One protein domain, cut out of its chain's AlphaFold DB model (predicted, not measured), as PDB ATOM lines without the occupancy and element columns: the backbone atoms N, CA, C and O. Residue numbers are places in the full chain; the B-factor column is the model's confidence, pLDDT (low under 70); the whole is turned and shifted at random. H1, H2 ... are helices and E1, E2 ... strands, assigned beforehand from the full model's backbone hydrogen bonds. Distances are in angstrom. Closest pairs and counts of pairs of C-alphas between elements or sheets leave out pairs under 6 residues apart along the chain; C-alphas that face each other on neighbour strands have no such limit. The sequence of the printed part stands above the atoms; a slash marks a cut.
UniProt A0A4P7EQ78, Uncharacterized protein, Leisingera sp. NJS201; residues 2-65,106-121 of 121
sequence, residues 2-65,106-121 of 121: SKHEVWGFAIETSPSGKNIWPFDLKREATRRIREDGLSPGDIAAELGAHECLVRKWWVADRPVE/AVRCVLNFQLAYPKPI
ATOM      1  N   SER A   2      46.765 -36.881  22.447       59.47
ATOM      2  CA  SER A   2      45.426 -36.734  23.016       59.47
ATOM      3  C   SER A   2      44.479 -36.285  21.911       59.47
ATOM      4  O   SER A   2      44.702 -35.259  21.271       59.47
ATOM      5  N   LYS A   3      43.452 -37.090  21.648       68.94
ATOM      6  CA  LYS A   3      42.387 -36.761  20.703       68.94
ATOM      7  C   LYS A   3      41.198 -36.290  21.521       68.94
ATOM      8  O   LYS A   3      40.751 -37.018  22.401       68.94
ATOM      9  N   HIS A   4      40.745 -35.073  21.269       78.31
ATOM     10  CA  HIS A   4      39.498 -34.569  21.834       78.31
ATOM     11  C   HIS A   4      38.552 -34.257  20.688       78.31
ATOM     12  O   HIS A   4      38.966 -33.740  19.652       78.31
ATOM     13  N   GLU A   5      37.297 -34.649  20.852       85.00
ATOM     14  CA  GLU A   5      36.266 -34.475  19.843       85.00
ATOM     15  C   GLU A   5      35.407 -33.275  20.217       85.00
ATOM     16  O   GLU A   5      34.921 -33.182  21.344       85.00
ATOM     17  N   VAL A   6      35.235 -32.345  19.279       81.62
ATOM     18  CA  VAL A   6      34.336 -31.204  19.453       81.62
ATOM     19  C   VAL A   6      33.444 -31.105  18.227       81.62
ATOM     20  O   VAL A   6      33.928 -31.041  17.097       81.62
ATOM     21  N   TRP A   7      32.129 -31.121  18.456       82.56
ATOM     22  CA  TRP A   7      31.100 -31.064  17.412       82.56
ATOM     23  C   TRP A   7      31.249 -32.133  16.309       82.56
ATOM     24  O   TRP A   7      30.949 -31.861  15.149       82.56
ATOM     25  N   GLY A   8      31.739 -33.328  16.654       83.31
ATOM     26  CA  GLY A   8      31.980 -34.412  15.691       83.31
ATOM     27  C   GLY A   8      33.335 -34.352  14.974       83.31
ATOM     28  O   GLY A   8      33.626 -35.207  14.142       83.31
ATOM     29  N   PHE A   9      34.177 -33.353  15.266       84.25
ATOM     30  CA  PHE A   9      35.511 -33.223  14.679       84.25
ATOM     31  C   PHE A   9      36.591 -33.640  15.673       84.25
ATOM     32  O   PHE A   9      36.681 -33.104  16.779       84.25
ATOM     33  N   ALA A  10      37.466 -34.550  15.247       83.12
ATOM     34  CA  ALA A  10      38.639 -34.931  16.017       83.12
ATOM     35  C   ALA A  10      39.709 -33.828  15.945       83.12
ATOM     36  O   ALA A  10      40.224 -33.505  14.872       83.12
ATOM     37  N   ILE A  11      40.061 -33.267  17.100       84.50
ATOM     38  CA  ILE A  11      41.168 -32.328  17.250       84.50
ATOM     39  C   ILE A  11      42.377 -33.112  17.736       84.50
ATOM     40  O   ILE A  11      42.397 -33.684  18.833       84.50
ATOM     41  N   GLU A  12      43.411 -33.127  16.904       83.38
ATOM     42  CA  GLU A  12      44.676 -33.756  17.244       83.38
ATOM     43  C   GLU A  12      45.589 -32.752  17.937       83.38
ATOM     44  O   GLU A  12      45.812 -31.640  17.457       83.38
ATOM     45  N   THR A  13      46.161 -33.142  19.070       84.06
ATOM     46  CA  THR A  13      47.262 -32.388  19.670       84.06
ATOM     47  C   THR A  13      48.579 -32.860  19.068       84.06
ATOM     48  O   THR A  13      48.923 -34.042  19.174       84.06
ATOM     49  N   SER A  14      49.339 -31.942  18.476       77.94
ATOM     50  CA  SER A  14      50.697 -32.220  18.018       77.94
ATOM     51  C   SER A  14      51.590 -32.649  19.194       77.94
ATOM     52  O   SER A  14      51.312 -32.285  20.341       77.94
ATOM     53  N   PRO A  15      52.701 -33.370  18.951       76.25
ATOM     54  CA  PRO A  15      53.650 -33.719  20.013       76.25
ATOM     55  C   PRO A  15      54.275 -32.485  20.687       76.25
ATOM     56  O   PRO A  15      54.779 -32.581  21.797       76.25
ATOM     57  N   SER A  16      54.196 -31.309  20.052       78.25
ATOM     58  CA  SER A  16      54.602 -30.017  20.624       78.25
ATOM     59  C   SER A  16      53.517 -29.350  21.488       78.25
ATOM     60  O   SER A  16      53.670 -28.185  21.848       78.25
ATOM     61  N   GLY A  17      52.397 -30.030  21.755       79.25
ATOM     62  CA  GLY A  17      51.291 -29.524  22.575       79.25
ATOM     63  C   GLY A  17      50.386 -28.501  21.881       79.25
ATOM     64  O   GLY A  17      49.617 -27.816  22.547       79.25
ATOM     65  N   LYS A  18      50.469 -28.357  20.550       81.44
ATOM     66  CA  LYS A  18      49.606 -27.437  19.789       81.44
ATOM     67  C   LYS A  18      48.420 -28.188  19.194       81.44
ATOM     68  O   LYS A  18      48.617 -29.206  18.536       81.44
ATOM     69  N   ASN A  19      47.218 -27.642  19.344       84.56
ATOM     70  CA  ASN A  19      46.019 -28.189  18.708       84.56
ATOM     71  C   ASN A  19      46.073 -27.978  17.189       84.56
ATOM     72  O   ASN A  19      46.313 -26.866  16.704       84.56
ATOM     73  N   ILE A  20      45.838 -29.052  16.445       84.06
ATOM     74  CA  ILE A  20      45.695 -29.060  14.995       84.06
ATOM     75  C   ILE A  20      44.205 -28.936  14.691       84.06
ATOM     76  O   ILE A  20      43.422 -29.846  14.939       84.06
ATOM     77  N   TRP A  21      43.821 -27.777  14.165       85.31
ATOM     78  CA  TRP A  21      42.426 -27.452  13.880       85.31
ATOM     79  C   TRP A  21      42.073 -27.821  12.434       85.31
ATOM     80  O   TRP A  21      42.612 -27.169  11.521       85.31
ATOM     81  N   PRO A  22      41.186 -28.809  12.208       83.12
ATOM     82  CA  PRO A  22      40.801 -29.225  10.865       83.12
ATOM     83  C   PRO A  22      40.048 -28.113  10.129       83.12
ATOM     84  O   PRO A  22      39.457 -27.221  10.743       83.12
ATOM     85  N   PHE A  23      40.115 -28.128   8.796       82.06
ATOM     86  CA  PHE A  23      39.493 -27.098   7.957       82.06
ATOM     87  C   PHE A  23      37.974 -27.043   8.154       82.06
ATOM     88  O   PHE A  23      37.423 -25.957   8.330       82.06
ATOM     89  N   ASP A  24      37.329 -28.206   8.224       81.88
ATOM     90  CA  ASP A  24      35.879 -28.314   8.381       81.88
ATOM     91  C   ASP A  24      35.397 -27.738   9.714       81.88
ATOM     92  O   ASP A  24      34.418 -26.999   9.740       81.88
ATOM     93  N   LEU A  25      36.154 -27.942  10.801       88.06
ATOM     94  CA  LEU A  25      35.855 -27.329  12.098       88.06
ATOM     95  C   LEU A  25      35.945 -25.801  12.041       88.06
ATOM     96  O   LEU A  25      35.107 -25.115  12.619       88.06
ATOM     97  N   LYS A  26      36.934 -25.243  11.329       88.00
ATOM     98  CA  LYS A  26      37.046 -23.781  11.169       88.00
ATOM     99  C   LYS A  26      35.849 -23.221  10.411       88.00
ATOM    100  O   LYS A  26      35.334 -22.177  10.802       88.00
ATOM    101  N   ARG A  27      35.415 -23.912   9.354       84.81
ATOM    102  CA  ARG A  27      34.245 -23.542   8.547       84.81
ATOM    103  C   ARG A  27      32.949 -23.664   9.341       84.81
ATOM    104  O   ARG A  27      32.077 -22.814   9.226       84.81
ATOM    105  N   GLU A  28      32.831 -24.690  10.172       87.69
ATOM    106  CA  GLU A  28      31.670 -24.870  11.036       87.69
ATOM    107  C   GLU A  28      31.614 -23.786  12.121       87.69
ATOM    108  O   GLU A  28      30.568 -23.179  12.341       87.69
ATOM    109  N   ALA A  29      32.756 -23.443  12.725       88.81
ATOM    110  CA  ALA A  29      32.849 -22.332  13.669       88.81
ATOM    111  C   ALA A  29      32.410 -21.003  13.032       88.81
ATOM    112  O   ALA A  29      31.687 -20.226  13.652       88.81
ATOM    113  N   THR A  30      32.806 -20.725  11.786       87.62
ATOM    114  CA  THR A  30      32.355 -19.514  11.089       87.62
ATOM    115  C   THR A  30      30.892 -19.595  10.675       87.62
ATOM    116  O   THR A  30      30.194 -18.590  10.787       87.62
ATOM    117  N   ARG A  31      30.391 -20.767  10.275       87.31
ATOM    118  CA  ARG A  31      28.967 -20.987   9.996       87.31
ATOM    119  C   ARG A  31      28.104 -20.613  11.200       87.31
ATOM    120  O   ARG A  31      27.216 -19.783  11.044       87.31
ATOM    121  N   ARG A  32      28.439 -21.098  12.400       86.25
ATOM    122  CA  ARG A  32      27.703 -20.776  13.639       86.25
ATOM    123  C   ARG A  32      27.708 -19.286  13.991       86.25
ATOM    124  O   ARG A  32      26.701 -18.747  14.430       86.25
ATOM    125  N   ILE A  33      28.809 -18.577  13.734       87.25
ATOM    126  CA  ILE A  33      28.859 -17.112  13.922       87.25
ATOM    127  C   ILE A  33      27.915 -16.396  12.946       87.25
ATOM    128  O   ILE A  33      27.316 -15.380  13.293       87.25
ATOM    129  N   ARG A  34      27.811 -16.886  11.703       82.69
ATOM    130  CA  ARG A  34      26.995 -16.260  10.651       82.69
ATOM    131  C   ARG A  34      25.511 -16.571  10.791       82.69
ATOM    132  O   ARG A  34      24.699 -15.679  10.583       82.69
ATOM    133  N   GLU A  35      25.200 -17.837  11.035       86.38
ATOM    134  CA  GLU A  35      23.851 -18.397  10.960       86.38
ATOM    135  C   GLU A  35      23.189 -18.414  12.338       86.38
ATOM    136  O   GLU A  35      22.090 -17.891  12.478       86.38
ATOM    137  N   ASP A  36      23.887 -18.914  13.362       83.50
ATOM    138  CA  ASP A  36      23.346 -19.021  14.725       83.50
ATOM    139  C   ASP A  36      23.542 -17.730  15.540       83.50
ATOM    140  O   ASP A  36      22.990 -17.574  16.626       83.50
ATOM    141  N   GLY A  37      24.348 -16.787  15.033       85.06
ATOM    142  CA  GLY A  37      24.623 -15.508  15.692       85.06
ATOM    143  C   GLY A  37      25.445 -15.626  16.980       85.06
ATOM    144  O   GLY A  37      25.489 -14.676  17.763       85.06
ATOM    145  N   LEU A  38      26.102 -16.769  17.206       86.12
ATOM    146  CA  LEU A  38      26.909 -17.009  18.402       86.12
ATOM    147  C   LEU A  38      28.120 -16.078  18.467       86.12
ATOM    148  O   LEU A  38      28.737 -15.728  17.451       86.12
ATOM    149  N   SER A  39      28.500 -15.695  19.689       86.94
ATOM    150  CA  SER A  39      29.679 -14.863  19.871       86.94
ATOM    151  C   SER A  39      30.957 -15.688  19.632       86.94
ATOM    152  O   SER A  39      31.029 -16.871  19.979       86.94
ATOM    153  N   PRO A  40      32.023 -15.082  19.074       81.81
ATOM    154  CA  PRO A  40      33.313 -15.758  18.937       81.81
ATOM    155  C   PRO A  40      33.904 -16.226  20.272       81.81
ATOM    156  O   PRO A  40      34.756 -17.111  20.265       81.81
ATOM    157  N   GLY A  41      33.499 -15.606  21.387       86.06
ATOM    158  CA  GLY A  41      33.926 -15.968  22.735       86.06
ATOM    159  C   GLY A  41      33.309 -17.283  23.196       86.06
ATOM    160  O   GLY A  41      34.040 -18.149  23.664       86.06
ATOM    161  N   ASP A  42      32.008 -17.468  22.970       87.62
ATOM    162  CA  ASP A  42      31.291 -18.692  23.356       87.62
ATOM    163  C   ASP A  42      31.819 -19.896  22.572       87.62
ATOM    164  O   ASP A  42      32.199 -20.914  23.144       87.62
ATOM    165  N   ILE A  43      31.996 -19.723  21.260       88.06
ATOM    166  CA  ILE A  43      32.612 -20.736  20.394       88.06
ATOM    167  C   ILE A  43      34.044 -21.060  20.835       88.06
ATOM    168  O   ILE A  43      34.470 -22.212  20.796       88.06
ATOM    169  N   ALA A  44      34.815 -20.052  21.242       88.44
ATOM    170  CA  ALA A  44      36.171 -20.275  21.723       88.44
ATOM    171  C   ALA A  44      36.180 -21.059  23.042       88.44
ATOM    172  O   ALA A  44      36.995 -21.967  23.188       88.44
ATOM    173  N   ALA A  45      35.259 -20.749  23.958       87.88
ATOM    174  CA  ALA A  45      35.099 -21.466  25.218       87.88
ATOM    175  C   ALA A  45      34.714 -22.936  24.988       87.88
ATOM    176  O   ALA A  45      35.345 -23.817  25.567       87.88
ATOM    177  N   GLU A  46      33.766 -23.209  24.088       86.38
ATOM    178  CA  GLU A  46      33.365 -24.577  23.726       86.38
ATOM    179  C   GLU A  46      34.506 -25.384  23.098       86.38
ATOM    180  O   GLU A  46      34.694 -26.559  23.403       86.38
ATOM    181  N   LEU A  47      35.302 -24.748  22.236       85.94
ATOM    182  CA  LEU A  47      36.438 -25.396  21.585       85.94
ATOM    183  C   LEU A  47      37.666 -25.517  22.502       85.94
ATOM    184  O   LEU A  47      38.647 -26.148  22.114       85.94
ATOM    185  N   GLY A  48      37.679 -24.866  23.669       84.12
ATOM    186  CA  GLY A  48      38.899 -24.691  24.465       84.12
ATOM    187  C   GLY A  48      39.984 -23.899  23.719       84.12
ATOM    188  O   GLY A  48      41.181 -24.064  23.958       84.12
ATOM    189  N   ALA A  49      39.576 -23.063  22.763       85.88
ATOM    190  CA  ALA A  49      40.447 -22.222  21.959       85.88
ATOM    191  C   ALA A  49      40.484 -20.789  22.503       85.88
ATOM    192  O   ALA A  49      39.624 -20.343  23.253       85.88
ATOM    193  N   HIS A  50      41.481 -20.013  22.077       85.50
ATOM    194  CA  HIS A  50      41.517 -18.584  22.377       85.50
ATOM    195  C   HIS A  50      40.673 -17.798  21.367       85.50
ATOM    196  O   HIS A  50      40.822 -17.977  20.157       85.50
ATOM    197  N   GLU A  51      39.882 -16.833  21.830       85.31
ATOM    198  CA  GLU A  51      38.958 -16.042  21.003       85.31
ATOM    199  C   GLU A  51      39.615 -15.386  19.766       85.31
ATOM    200  O   GLU A  51      39.048 -15.405  18.669       85.31
ATOM    201  N   CYS A  52      40.847 -14.849  19.884       86.12
ATOM    202  CA  CYS A  52      41.559 -14.282  18.712       86.12
ATOM    203  C   CYS A  52      41.698 -15.303  17.569       86.12
ATOM    204  O   CYS A  52      41.762 -14.904  16.409       86.12
ATOM    205  N   LEU A  53      41.768 -16.604  17.866       85.94
ATOM    206  CA  LEU A  53      41.873 -17.652  16.855       85.94
ATOM    207  C   LEU A  53      40.577 -17.773  16.045       85.94
ATOM    208  O   LEU A  53      40.624 -17.724  14.818       85.94
ATOM    209  N   VAL A  54      39.431 -17.817  16.723       86.31
ATOM    210  CA  VAL A  54      38.100 -17.896  16.099       86.31
ATOM    211  C   VAL A  54      37.827 -16.657  15.242       86.31
ATOM    212  O   VAL A  54      37.399 -16.756  14.091       86.31
ATOM    213  N   ARG A  55      38.195 -15.466  15.735       84.75
ATOM    214  CA  ARG A  55      38.090 -14.218  14.959       84.75
ATOM    215  C   ARG A  55      38.943 -14.231  13.684       84.75
ATOM    216  O   ARG A  55      38.534 -13.647  12.681       84.75
ATOM    217  N   LYS A  56      40.110 -14.889  13.683       86.56
ATOM    218  CA  LYS A  56      40.917 -15.056  12.457       86.56
ATOM    219  C   LYS A  56      40.218 -15.950  11.446       86.56
ATOM    220  O   LYS A  56      40.226 -15.616  10.266       86.56
ATOM    221  N   TRP A  57      39.625 -17.054  11.896       89.00
ATOM    222  CA  TRP A  57      38.877 -17.957  11.019       89.00
ATOM    223  C   TRP A  57      37.718 -17.224  10.354       89.00
ATOM    224  O   TRP A  57      37.598 -17.269   9.136       89.00
ATOM    225  N   TRP A  58      36.977 -16.418  11.118       84.06
ATOM    226  CA  TRP A  58      35.907 -15.572  10.587       84.06
ATOM    227  C   TRP A  58      36.362 -14.606   9.487       84.06
ATOM    228  O   TRP A  58      35.665 -14.406   8.495       84.06
ATOM    229  N   VAL A  59      37.535 -13.989   9.642       81.50
ATOM    230  CA  VAL A  59      38.092 -13.091   8.618       81.50
ATOM    231  C   VAL A  59      38.560 -13.870   7.385       81.50
ATOM    232  O   VAL A  59      38.401 -13.372   6.271       81.50
ATOM    233  N   ALA A  60      39.122 -15.066   7.574       77.38
ATOM    234  CA  ALA A  60      39.626 -15.922   6.501       77.38
ATOM    235  C   ALA A  60      38.510 -16.583   5.672       77.38
ATOM    236  O   ALA A  60      38.678 -16.744   4.469       77.38
ATOM    237  N   ASP A  61      37.377 -16.912   6.298       77.75
ATOM    238  CA  ASP A  61      36.199 -17.523   5.663       77.75
ATOM    239  C   ASP A  61      35.389 -16.539   4.801       77.75
ATOM    240  O   ASP A  61      34.473 -16.927   4.077       77.75
ATOM    241  N   ARG A  62      35.709 -15.237   4.841       66.69
ATOM    242  CA  ARG A  62      35.016 -14.258   3.998       66.69
ATOM    243  C   ARG A  62      35.222 -14.610   2.522       66.69
ATOM    244  O   ARG A  62      36.373 -14.683   2.081       66.69
ATOM    245  N   PRO A  63      34.137 -14.763   1.740       58.56
ATOM    246  CA  PRO A  63      34.243 -15.151   0.348       58.56
ATOM    247  C   PRO A  63      35.105 -14.149  -0.420       58.56
ATOM    248  O   PRO A  63      34.956 -12.927  -0.327       58.56
ATOM    249  N   VAL A  64      36.016 -14.701  -1.215       50.59
ATOM    250  CA  VAL A  64      36.954 -13.999  -2.100       50.59
ATOM    251  C   VAL A  64      36.224 -13.265  -3.244       50.59
ATOM    252  O   VAL A  64      36.861 -12.669  -4.102       50.59
ATOM    253  N   GLU A  65      34.895 -13.190  -3.238       45.75
ATOM    254  CA  GLU A  65      34.106 -12.344  -4.146       45.75
ATOM    255  C   GLU A  65      34.476 -10.850  -4.042       45.75
ATOM    256  O   GLU A  65      34.568 -10.131  -5.037       45.75
ATOM    257  N   ALA A 106      44.597  -7.800  17.459       36.19
ATOM    258  CA  ALA A 106      44.119  -8.107  16.116       36.19
ATOM    259  C   ALA A 106      45.155  -7.869  14.994       36.19
ATOM    260  O   ALA A 106      45.282  -8.713  14.107       36.19
ATOM    261  N   VAL A 107      45.941  -6.783  15.033       37.78
ATOM    262  CA  VAL A 107      46.912  -6.454  13.962       37.78
ATOM    263  C   VAL A 107      48.104  -7.416  13.980       37.78
ATOM    264  O   VAL A 107      48.544  -7.907  12.940       37.78
ATOM    265  N   ARG A 108      48.570  -7.776  15.180       37.94
ATOM    266  CA  ARG A 108      49.620  -8.788  15.379       37.94
ATOM    267  C   ARG A 108      49.116 -10.195  15.023       37.94
ATOM    268  O   ARG A 108      49.871 -11.022  14.515       37.94
ATOM    269  N   CYS A 109      47.820 -10.441  15.226       37.78
ATOM    270  CA  CYS A 109      47.127 -11.685  14.897       37.78
ATOM    271  C   CYS A 109      47.095 -11.965  13.365       37.78
ATOM    272  O   CYS A 109      47.197 -13.135  12.988       37.78
ATOM    273  N   VAL A 110      47.021 -10.940  12.499       41.22
ATOM    274  CA  VAL A 110      46.995 -11.085  11.021       41.22
ATOM    275  C   VAL A 110      48.380 -11.382  10.424       41.22
ATOM    276  O   VAL A 110      48.501 -12.246   9.559       41.22
ATOM    277  N   LEU A 111      49.439 -10.727  10.914       39.06
ATOM    278  CA  LEU A 111      50.809 -10.899  10.396       39.06
ATOM    279  C   LEU A 111      51.368 -12.317  10.608       39.06
ATOM    280  O   LEU A 111      52.049 -12.843   9.734       39.06
ATOM    281  N   ASN A 112      51.026 -12.972  11.723       40.41
ATOM    282  CA  ASN A 112      51.506 -14.328  12.023       40.41
ATOM    283  C   ASN A 112      50.865 -15.433  11.158       40.41
ATOM    284  O   ASN A 112      51.410 -16.527  11.070       40.41
ATOM    285  N   PHE A 113      49.722 -15.178  10.512       38.94
ATOM    286  CA  PHE A 113      49.066 -16.175   9.654       38.94
ATOM    287  C   PHE A 113      49.696 -16.243   8.252       38.94
ATOM    288  O   PHE A 113      49.784 -17.319   7.671       38.94
ATOM    289  N   GLN A 114      50.212 -15.119   7.736       37.91
ATOM    290  CA  GLN A 114      50.868 -15.044   6.423       37.91
ATOM    291  C   GLN A 114      52.160 -15.883   6.350       37.91
ATOM    292  O   GLN A 114      52.541 -16.323   5.271       37.91
ATOM    293  N   LEU A 115      52.822 -16.102   7.492       42.09
ATOM    294  CA  LEU A 115      54.054 -16.892   7.600       42.09
ATOM    295  C   LEU A 115      53.798 -18.396   7.789       42.09
ATOM    296  O   LEU A 115      54.685 -19.195   7.514       42.09
ATOM    297  N   ALA A 116      52.605 -18.789   8.248       38.16
ATOM    298  CA  ALA A 116      52.289 -20.179   8.587       38.16
ATOM    299  C   ALA A 116      51.692 -20.994   7.422       38.16
ATOM    300  O   ALA A 116      51.566 -22.209   7.540       38.16
ATOM    301  N   TYR A 117      51.323 -20.347   6.310       41.62
ATOM    302  CA  TYR A 117      50.686 -20.992   5.159       41.62
ATOM    303  C   TYR A 117      51.247 -20.423   3.844       41.62
ATOM    304  O   TYR A 117      50.671 -19.475   3.295       41.62
ATOM    305  N   PRO A 118      52.374 -20.947   3.323       39.09
ATOM    306  CA  PRO A 118      52.759 -20.666   1.948       39.09
ATOM    307  C   PRO A 118      51.661 -21.194   1.019       39.09
ATOM    308  O   PRO A 118      51.110 -22.275   1.224       39.09
ATOM    309  N   LYS A 119      51.297 -20.380   0.026       32.91
ATOM    310  CA  LYS A 119      50.303 -20.741  -0.988       32.91
ATOM    311  C   LYS A 119      50.729 -22.043  -1.682       32.91
ATOM    312  O   LYS A 119      51.918 -22.157  -1.980       32.91
ATOM    313  N   PRO A 120      49.814 -22.978  -1.989       34.81
ATOM    314  CA  PRO A 120      50.129 -23.993  -2.981       34.81
ATOM    315  C   PRO A 120      50.401 -23.286  -4.320       34.81
ATOM    316  O   PRO A 120      49.722 -22.303  -4.642       34.81
ATOM    317  N   ILE A 121      51.472 -23.726  -4.986       35.75
ATOM    318  CA  ILE A 121      51.984 -23.229  -6.275       35.75
ATOM    319  C   ILE A 121      50.928 -23.410  -7.363       35.75
ATOM    320  O   ILE A 121      50.283 -24.482  -7.364       35.75
TER     321      ILE A 121
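AT A GLANCE: This is residues 2 to 65 and 106 to 121 of the 121 residues of an uncharacterized protein of Leisingera sp. NJS201 (UniProt A0A4P7EQ78). Three short helices make a small core, with H1 and H2 packing crosswise on H3 in the middle. The strand hairpin E1-E2 sits at one end, H4 touches H3 at another side, and residues 114 to 121 stick out. The 80 printed residues include two strands and then four helices, E1 E2 H1 H2 H3 H4, with an antiparallel sheet E1 - E2; the class is mostly helix. The whole is compact, radius of gyration of the C-alphas 13.1 A, spanning 34 by 31 by 24 A.

IN THESE COORDINATES: E1, residues 3 to 6, begins at C-alpha 3 (42.387, -36.761, 20.703) and is 9.9 A long. E2, residues 9 to 13, measures 12.8 A. H1, residues 23 to 35, is 18.1 A long; H2, residues 40 to 47, 10.5 A; H3, residues 51 to 60, 14.5 A. H4, residues 106 to 114, measures 13.7 A and ends at C-alpha 114 (50.868, -15.044, 6.423).

HOW THE PARTS SIT: H3 is the hub. It touches H1 about perpendicular at 89 degrees, closest C-alphas Thr 30 and Trp 58, 5.3 A. It touches H2, only just about perpendicular at 71 degrees, closest C-alphas Ala 44 and Glu 51, 5.1 A. H4 touches H3 at a steep tilt of 59 degrees, the same way, closest C-alphas Cys 52 and Ala 106, 7.2 A. H1 and H4 are apart. In the hairpin E1 and E2, N 11 and O 4 are 2.8 A apart, within hydrogen-bond range. Every O i to N i+4 pair is within range in H1, H2 and H3; in H4 1 of 5 is, beside 3 of 6 O i to N i+3 pairs.

THE WHOLE: The farthest C-alphas, Ser 2 and Glu 65, are 38.2 A apart. Residues 66 to 105 are not printed; C-alphas 65 and 106 are 23.0 A apart across the cut. Of the links printed whole, none is long. Residues 2 to 3, 62 to 65 and 106 to 121 are under pLDDT 70.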